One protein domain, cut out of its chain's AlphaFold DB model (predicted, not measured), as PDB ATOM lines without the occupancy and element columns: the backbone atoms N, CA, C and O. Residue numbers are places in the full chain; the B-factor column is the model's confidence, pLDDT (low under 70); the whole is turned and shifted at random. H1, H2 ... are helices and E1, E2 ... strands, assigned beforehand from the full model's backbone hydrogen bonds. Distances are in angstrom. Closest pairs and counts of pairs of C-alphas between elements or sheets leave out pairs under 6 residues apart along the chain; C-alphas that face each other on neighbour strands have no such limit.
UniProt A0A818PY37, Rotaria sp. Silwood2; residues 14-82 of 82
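This is residues 14 to 82 of the 82 residues of a protein of Rotaria sp. Silwood2 (UniProt A0A818PY37). A small head, the hairpin of strands E1 and E2 with helix H1 near E1, has a long arm, H2, sticking out beyond a long link. The 69 printed residues hold H1, E1, E2, H2 in that order; the sheet, E1 - E2, is antiparallel and the class is mostly helix. The whole is extended, with a radius of gyration of the C-alphas of 17.1 A and spans of 50 by 33 by 17 A.

E1 is residues 38 to 41 and E2 residues 44 to 47. H1, residues 21 to 34, is 20.0 A long and begins at C-alpha 21 (83.652, 65.040, 44.673). H2, residues 59 to 80, is 32.8 A long and ends at C-alpha 80 (41.359, 63.327, 29.750).

E1 and E2 form a hairpin, antiparallel at 154 degrees, with N 39 and O 46 2.9 A apart, within hydrogen-bond range. The closest C-alphas of H1 and E1, Leu 28 and Thr 39, are 7.9 A apart. H1 and H2 are apart. In H1 and H2 every O i to N i+4 pair is within hydrogen-bond range.

Residues 57 to 82 stand free. The E2 to H2 link, 11 residues, is long. The printed part has no cut. Residues 17 to 18 and 60 to 82 have pLDDT under 70.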
ATOM      1  N   SER A  14      72.325  64.339  40.182       76.50
ATOM      2  CA  SER A  14      72.299  62.875  40.035       76.50
ATOM      3  C   SER A  14      72.171  62.417  38.582       76.50
ATOM      4  O   SER A  14      72.525  61.290  38.249       76.50
ATOM      5  N   THR A  15      71.725  63.311  37.695       77.06
ATOM      6  CA  THR A  15      71.647  63.058  36.249       77.06
ATOM      7  C   THR A  15      73.014  63.082  35.560       77.06
ATOM      8  O   THR A  15      73.128  62.699  34.392       77.06
ATOM      9  N   LEU A  16      74.063  63.535  36.256       74.31
ATOM     10  CA  LEU A  16      75.421  63.523  35.735       74.31
ATOM     11  C   LEU A  16      75.939  62.087  35.659       74.31
ATOM     12  O   LEU A  16      75.902  61.336  36.626       74.31
ATOM     13  N   SER A  17      76.498  61.728  34.504       69.12
ATOM     14  CA  SER A  17      77.072  60.398  34.266       69.12
ATOM     15  C   SER A  17      78.273  60.076  35.161       69.12
ATOM     16  O   SER A  17      78.620  58.911  35.314       69.12
ATOM     17  N   VAL A  18      78.933  61.106  35.699       69.12
ATOM     18  CA  VAL A  18      80.079  60.995  36.605       69.12
ATOM     19  C   VAL A  18      79.891  62.013  37.726       69.12
ATOM     20  O   VAL A  18      79.934  63.222  37.479       69.12
ATOM     21  N   LEU A  19      79.668  61.522  38.945       71.75
ATOM     22  CA  LEU A  19      79.500  62.332  40.150       71.75
ATOM     23  C   LEU A  19      80.688  62.104  41.093       71.75
ATOM     24  O   LEU A  19      80.579  61.405  42.094       71.75
ATOM     25  N   ASP A  20      81.828  62.698  40.748       80.88
ATOM     26  CA  ASP A  20      82.993  62.766  41.639       80.88
ATOM     27  C   ASP A  20      82.899  63.983  42.566       80.88
ATOM     28  O   ASP A  20      82.290  64.998  42.210       80.88
ATOM     29  N   GLU A  21      83.580  63.929  43.713       83.19
ATOM     30  CA  GLU A  21      83.652  65.040  44.673       83.19
ATOM     31  C   GLU A  21      84.147  66.343  44.016       83.19
ATOM     32  O   GLU A  21      83.555  67.407  44.201       83.19
ATOM     33  N   GLU A  22      85.170  66.260  43.159       84.69
ATOM     34  CA  GLU A  22      85.685  67.423  42.424       84.69
ATOM     35  C   GLU A  22      84.656  68.009  41.448       84.69
ATOM     36  O   GLU A  22      84.512  69.230  41.329       84.69
ATOM     37  N   SER A  23      83.926  67.142  40.741       81.81
ATOM     38  CA  SER A  23      82.901  67.556  39.781       81.81
ATOM     39  C   SER A  23      81.706  68.192  40.488       81.81
ATOM     40  O   SER A  23      81.216  69.230  40.035       81.81
ATOM     41  N   LEU A  24      81.302  67.627  41.628       82.94
ATOM     42  CA  LEU A  24      80.270  68.172  42.502       82.94
ATOM     43  C   LEU A  24      80.658  69.567  43.004       82.94
ATOM     44  O   LEU A  24      79.902  70.527  42.841       82.94
ATOM     45  N   LEU A  25      81.859  69.710  43.565       86.31
ATOM     46  CA  LEU A  25      82.323  70.972  44.130       86.31
ATOM     47  C   LEU A  25      82.477  72.059  43.057       86.31
ATOM     48  O   LEU A  25      82.133  73.223  43.288       86.31
ATOM     49  N   ARG A  26      82.927  71.686  41.852       86.75
ATOM     50  CA  ARG A  26      82.997  72.590  40.694       86.75
ATOM     51  C   ARG A  26      81.618  73.128  40.309       86.75
ATOM     52  O   ARG A  26      81.485  74.328  40.060       86.75
ATOM     53  N   GLU A  27      80.608  72.269  40.290       84.88
ATOM     54  CA  GLU A  27      79.244  72.630  39.908       84.88
ATOM     55  C   GLU A  27      78.546  73.466  40.992       84.88
ATOM     56  O   GLU A  27      77.975  74.515  40.686       84.88
ATOM     57  N   LEU A  28      78.695  73.099  42.272       87.25
ATOM     58  CA  LEU A  28      78.225  73.912  43.400       87.25
ATOM     59  C   LEU A  28      78.868  75.305  43.392       87.25
ATOM     60  O   LEU A  28      78.186  76.312  43.585       87.25
ATOM     61  N   ARG A  29      80.169  75.399  43.084       88.12
ATOM     62  CA  ARG A  29      80.867  76.686  42.956       88.12
ATOM     63  C   ARG A  29      80.344  77.514  41.781       88.12
ATOM     64  O   ARG A  29      80.218  78.733  41.912       88.12
ATOM     65  N   ALA A  30      80.055  76.889  40.640       87.94
ATOM     66  CA  ALA A  30      79.489  77.572  39.477       87.94
ATOM     67  C   ALA A  30      78.080  78.119  39.772       87.94
ATOM     68  O   ALA A  30      77.796  79.282  39.486       87.94
ATOM     69  N   ARG A  31      77.233  77.319  40.427       87.69
ATOM     70  CA  ARG A  31      75.876  77.694  40.861       87.69
ATOM     71  C   ARG A  31      75.875  78.801  41.902       87.69
ATOM     72  O   ARG A  31      75.154  79.783  41.744       87.69
ATOM     73  N   TYR A  32      76.761  78.711  42.892       87.94
ATOM     74  CA  TYR A  32      76.919  79.750  43.904       87.94
ATOM     75  C   TYR A  32      77.280  81.104  43.278       87.94
ATOM     76  O   TYR A  32      76.687  82.128  43.619       87.94
ATOM     77  N   LYS A  33      78.189  81.116  42.290       86.62
ATOM     78  CA  LYS A  33      78.519  82.331  41.523       86.62
ATOM     79  C   LYS A  33      77.315  82.899  40.764       86.62
ATOM     80  O   LYS A  33      77.222  84.114  40.623       86.62
ATOM     81  N   LYS A  34      76.395  82.043  40.315       85.44
ATOM     82  CA  LYS A  34      75.128  82.430  39.670       85.44
ATOM     83  C   LYS A  34      74.016  82.802  40.661       85.44
ATOM     84  O   LYS A  34      72.964  83.260  40.235       85.44
ATOM     85  N   GLY A  35      74.229  82.637  41.969       83.62
ATOM     86  CA  GLY A  35      73.210  82.880  42.997       83.62
ATOM     87  C   GLY A  35      72.188  81.748  43.154       83.62
ATOM     88  O   GLY A  35      71.183  81.938  43.833       83.62
ATOM     89  N   ILE A  36      72.449  80.580  42.563       85.88
ATOM     90  CA  ILE A  36      71.643  79.371  42.731       85.88
ATOM     91  C   ILE A  36      72.174  78.642  43.964       85.88
ATOM     92  O   ILE A  36      73.286  78.112  43.952       85.88
ATOM     93  N   ILE A  37      71.397  78.657  45.044       89.06
ATOM     94  CA  ILE A  37      71.802  78.089  46.338       89.06
ATOM     95  C   ILE A  37      71.156  76.745  46.658       89.06
ATOM     96  O   ILE A  37      71.598  76.077  47.587       89.06
ATOM     97  N   TYR A  38      70.131  76.366  45.899       88.94
ATOM     98  CA  TYR A  38      69.418  75.102  46.034       88.94
ATOM     99  C   TYR A  38      69.846  74.165  44.916       88.94
ATOM    100  O   TYR A  38      69.950  74.569  43.759       88.94
ATOM    101  N   THR A  39      70.173  72.926  45.256       87.50
ATOM    102  CA  THR A  39      70.651  71.941  44.285       87.50
ATOM    103  C   THR A  39      70.221  70.550  44.701       87.50
ATOM    104  O   THR A  39      70.510  70.128  45.819       87.50
ATOM    105  N   TYR A  40      69.550  69.848  43.793       88.69
ATOM    106  CA  TYR A  40      69.173  68.461  44.001       88.69
ATOM    107  C   TYR A  40      70.332  67.533  43.651       88.69
ATOM    108  O   TYR A  40      71.087  67.773  42.706       88.69
ATOM    109  N   ILE A  41      70.470  66.480  44.444       87.12
ATOM    110  CA  ILE A  41      71.326  65.333  44.178       87.12
ATOM    111  C   ILE A  41      70.471  64.101  44.449       87.12
ATOM    112  O   ILE A  41      70.447  63.569  45.561       87.12
ATOM    113  N   GLY A  42      69.710  63.703  43.430       82.88
ATOM    114  CA  GLY A  42      68.703  62.659  43.562       82.88
ATOM    115  C   GLY A  42      67.650  63.104  44.570       82.88
ATOM    116  O   GLY A  42      67.054  64.169  44.422       82.88
ATOM    117  N   ASP A  43      67.484  62.334  45.641       84.44
ATOM    118  CA  ASP A  43      66.484  62.614  46.677       84.44
ATOM    119  C   ASP A  43      66.943  63.649  47.722       84.44
ATOM    120  O   ASP A  43      66.156  64.083  48.566       84.44
ATOM    121  N   VAL A  44      68.217  64.053  47.692       87.62
ATOM    122  CA  VAL A  44      68.789  64.991  48.665       87.62
ATOM    123  C   VAL A  44      68.805  66.405  48.092       87.62
ATOM    124  O   VAL A  44      69.294  66.637  46.989       87.62
ATOM    125  N   LEU A  45      68.325  67.377  48.870       89.44
ATOM    126  CA  LEU A  45      68.432  68.801  48.553       89.44
ATOM    127  C   LEU A  45      69.575  69.438  49.350       89.44
ATOM    128  O   LEU A  45      69.543  69.472  50.580       89.44
ATOM    129  N   ILE A  46      70.553  70.001  48.645       88.56
ATOM    130  CA  ILE A  46      71.630  70.799  49.232       88.56
ATOM    131  C   ILE A  46      71.253  72.279  49.170       88.56
ATOM    132  O   ILE A  46      70.894  72.793  48.109       88.56
ATOM    133  N   ALA A  47      71.381  72.964  50.307       89.75
ATOM    134  CA  ALA A  47      71.237  74.410  50.421       89.75
ATOM    135  C   ALA A  47      72.565  75.045  50.866       89.75
ATOM    136  O   ALA A  47      73.120  74.668  51.897       89.75
ATOM    137  N   ILE A  48      73.068  76.018  50.104       90.06
ATOM    138  CA  ILE A  48      74.302  76.756  50.421       90.06
ATOM    139  C   ILE A  48      73.947  78.152  50.929       90.06
ATOM    140  O   ILE A  48      73.232  78.889  50.260       90.06
ATOM    141  N   ASN A  49      74.474  78.556  52.088       89.88
ATOM    142  CA  ASN A  49      74.208  79.888  52.633       89.88
ATOM    143  C   ASN A  49      74.819  80.989  51.733       89.88
ATOM    144  O   ASN A  49      76.044  81.042  51.600       89.88
ATOM    145  N   PRO A  50      74.009  81.890  51.140       85.50
ATOM    146  CA  PRO A  50      74.502  82.966  50.283       85.50
ATOM    147  C   PRO A  50      75.145  84.130  51.049       85.50
ATOM    148  O   PRO A  50      75.761  84.982  50.412       85.50
ATOM    149  N   PHE A  51      74.957  84.224  52.375       87.44
ATOM    150  CA  PHE A  51      75.357  85.369  53.216       87.44
ATOM    151  C   PHE A  51      74.900  86.745  52.684       87.44
ATOM    152  O   PHE A  51      75.421  87.787  53.075       87.44
ATOM    153  N   LYS A  52      73.904  86.756  51.795       84.06
ATOM    154  CA  LYS A  52      73.270  87.938  51.208       84.06
ATOM    155  C   LYS A  52      71.783  87.671  51.047       84.06
ATOM    156  O   LYS A  52      71.362  86.521  50.914       84.06
ATOM    157  N   GLN A  53      70.994  88.734  51.024       79.38
ATOM    158  CA  GLN A  53      69.567  88.626  50.766       79.38
ATOM    159  C   GLN A  53      69.340  88.225  49.300       79.38
ATOM    160  O   GLN A  53      69.914  88.826  48.391       79.38
ATOM    161  N   LEU A  54      68.541  87.182  49.078       79.12
ATOM    162  CA  LEU A  54      68.121  86.733  47.751       79.12
ATOM    163  C   LEU A  54      66.624  87.000  47.580       79.12
ATOM    164  O   LEU A  54      65.837  86.714  48.481       79.12
ATOM    165  N   ASN A  55      66.223  87.465  46.396       78.88
ATOM    166  CA  ASN A  55      64.827  87.807  46.084       78.88
ATOM    167  C   ASN A  55      63.937  86.566  45.846       78.88
ATOM    168  O   ASN A  55      62.759  86.684  45.527       78.88
ATOM    169  N   ILE A  56      64.484  85.358  46.012       76.00
ATOM    170  CA  ILE A  56      63.783  84.083  45.787       76.00
ATOM    171  C   ILE A  56      62.723  83.770  46.852       76.00
ATOM    172  O   ILE A  56      61.898  82.888  46.652       76.00
ATOM    173  N   TYR A  57      62.736  84.487  47.976       77.25
ATOM    174  CA  TYR A  57      61.767  84.319  49.066       77.25
ATOM    175  C   TYR A  57      60.632  85.346  49.023       77.25
ATOM    176  O   TYR A  57      59.786  85.382  49.919       77.25
ATOM    177  N   GLU A  58      60.612  86.220  48.015       78.25
ATOM    178  CA  GLU A  58      59.538  87.191  47.880       78.25
ATOM    179  C   GLU A  58      58.207  86.496  47.582       78.25
ATOM    180  O   GLU A  58      58.136  85.539  46.811       78.25
ATOM    181  N   LYS A  59      57.114  87.028  48.147       70.38
ATOM    182  CA  LYS A  59      55.759  86.480  47.951       70.38
ATOM    183  C   LYS A  59      55.392  86.329  46.472       70.38
ATOM    184  O   LYS A  59      54.665  85.411  46.117       70.38
ATOM    185  N   GLN A  60      55.926  87.203  45.620       68.25
ATOM    186  CA  GLN A  60      55.740  87.182  44.170       68.25
ATOM    187  C   GLN A  60      56.164  85.839  43.554       68.25
ATOM    188  O   GLN A  60      55.449  85.303  42.712       68.25
ATOM    189  N   VAL A  61      57.264  85.248  44.030       67.19
ATOM    190  CA  VAL A  61      57.764  83.950  43.551       67.19
ATOM    191  C   VAL A  61      56.814  82.817  43.954       67.19
ATOM    192  O   VAL A  61      56.478  81.978  43.119       67.19
ATOM    193  N   CYS A  62      56.283  82.843  45.182       62.22
ATOM    194  CA  CYS A  62      55.259  81.887  45.627       62.22
ATOM    195  C   CYS A  62      54.002  81.917  44.745       62.22
ATOM    196  O   CYS A  62      53.444  80.865  44.438       62.22
ATOM    197  N   PHE A  63      53.552  83.103  44.326       67.50
ATOM    198  CA  PHE A  63      52.363  83.224  43.476       67.50
ATOM    199  C   PHE A  63      52.594  82.685  42.056       67.50
ATOM    200  O   PHE A  63      51.714  82.015  41.515       67.50
ATOM    201  N   ILE A  64      53.782  82.900  41.476       66.75
ATOM    202  CA  ILE A  64      54.124  82.393  40.134       66.75
ATOM    203  C   ILE A  64      54.074  80.860  40.095       66.75
ATOM    204  O   ILE A  64      53.527  80.277  39.155       66.75
ATOM    205  N   GLU A  65      54.593  80.181  41.123       64.88
ATOM    206  CA  GLU A  65      54.516  78.719  41.189       64.88
ATOM    207  C   GLU A  65      53.081  78.197  41.326       64.88
ATOM    208  O   GLU A  65      52.749  77.143  40.776       64.88
ATOM    209  N   GLN A  66      52.220  78.910  42.055       61.84
ATOM    210  CA  GLN A  66      50.817  78.524  42.200       61.84
ATOM    211  C   GLN A  66      50.067  78.615  40.867       61.84
ATOM    212  O   GLN A  66      49.360  77.674  40.501       61.84
ATOM    213  N   GLU A  67      50.291  79.679  40.097       64.31
ATOM    214  CA  GLU A  67      49.658  79.859  38.788       64.31
ATOM    215  C   GLU A  67      50.131  78.801  37.768       64.31
ATOM    216  O   GLU A  67      49.336  78.259  36.994       64.31
ATOM    217  N   GLN A  68      51.421  78.444  37.793       61.50
ATOM    218  CA  GLN A  68      51.982  77.367  36.966       61.50
ATOM    219  C   GLN A  68      51.346  76.004  37.297       61.50
ATOM    220  O   GLN A  68      50.988  75.245  36.389       61.50
ATOM    221  N   LYS A  69      51.144  75.703  38.590       63.12
ATOM    222  CA  LYS A  69      50.471  74.473  39.048       63.12
ATOM    223  C   LYS A  69      49.017  74.414  38.573       63.12
ATOM    224  O   LYS A  69      48.568  73.361  38.119       63.12
ATOM    225  N   GLU A  70      48.302  75.536  38.613       65.12
ATOM    226  CA  GLU A  70      46.908  75.616  38.167       65.12
ATOM    227  C   GLU A  70      46.777  75.424  36.646       65.12
ATOM    228  O   GLU A  70      45.983  74.597  36.184       65.12
ATOM    229  N   LYS A  71      47.633  76.084  35.856       61.62
ATOM    230  CA  LYS A  71      47.687  75.916  34.392       61.62
ATOM    231  C   LYS A  71      48.033  74.480  33.985       61.62
ATOM    232  O   LYS A  71      47.411  73.935  33.068       61.62
ATOM    233  N   HIS A  72      48.971  73.841  34.686       62.06
ATOM    234  CA  HIS A  72      49.324  72.438  34.449       62.06
ATOM    235  C   HIS A  72      48.146  71.491  34.745       62.06
ATOM    236  O   HIS A  72      47.878  70.562  33.976       62.06
ATOM    237  N   LEU A  73      47.386  71.755  35.813       63.62
ATOM    238  CA  LEU A  73      46.209  70.966  36.181       63.62
ATOM    239  C   LEU A  73      45.073  71.097  35.151       63.62
ATOM    240  O   LEU A  73      44.437  70.100  34.797       63.62
ATOM    241  N   ILE A  74      44.840  72.306  34.630       66.06
ATOM    242  CA  ILE A  74      43.819  72.570  33.602       66.06
ATOM    243  C   ILE A  74      44.151  71.826  32.303       66.06
ATOM    244  O   ILE A  74      43.271  71.204  31.703       66.06
ATOM    245  N   ASN A  75      45.420  71.825  31.889       62.38
ATOM    246  CA  ASN A  75      45.844  71.113  30.682       62.38
ATOM    247  C   ASN A  75      45.722  69.588  30.834       62.38
ATOM    248  O   ASN A  75      45.304  68.904  29.899       62.38
ATOM    249  N   LYS A  76      46.006  69.053  32.031       65.94
ATOM    250  CA  LYS A  76      45.803  67.630  32.335       65.94
ATOM    251  C   LYS A  76      44.324  67.238  32.259       65.94
ATOM    252  O   LYS A  76      44.011  66.220  31.655       65.94
ATOM    253  N   LYS A  77      43.414  68.068  32.788       62.66
ATOM    254  CA  LYS A  77      41.960  67.822  32.713       62.66
ATOM    255  C   LYS A  77      41.420  67.864  31.281       62.66
ATOM    256  O   LYS A  77      40.621  67.007  30.922       62.66
ATOM    257  N   LYS A  78      41.880  68.805  30.446       59.97
ATOM    258  CA  LYS A  78      41.465  68.875  29.032       59.97
ATOM    259  C   LYS A  78      41.898  67.648  28.228       59.97
ATOM    260  O   LYS A  78      41.159  67.228  27.353       59.97
ATOM    261  N   LYS A  79      43.049  67.050  28.545       57.12
ATOM    262  CA  LYS A  79      43.579  65.868  27.844       57.12
ATOM    263  C   LYS A  79      42.893  64.547  28.224       57.12
ATOM    264  O   LYS A  79      43.080  63.562  27.532       57.12
ATOM    265  N   THR A  80      42.135  64.510  29.320       56.22
ATOM    266  CA  THR A  80      41.359  63.327  29.750       56.22
ATOM    267  C   THR A  80      39.913  63.357  29.240       56.22
ATOM    268  O   THR A  80      39.213  62.357  29.322       56.22
ATOM    269  N   LEU A  81      39.460  64.506  28.729       57.03
ATOM    270  CA  LEU A  81      38.104  64.716  28.213       57.03
ATOM    271  C   LEU A  81      37.985  64.517  26.688       57.03
ATOM    272  O   LEU A  81      36.911  64.761  26.144       57.03
ATOM    273  N   PHE A  82      39.053  64.062  26.024       50.97
ATOM    274  CA  PHE A  82      39.070  63.642  24.620       50.97
ATOM    275  C   PHE A  82      39.739  62.277  24.490       50.97
ATOM    276  O   PHE A  82      40.786  62.086  25.151       50.97
TER     277      PHE A  82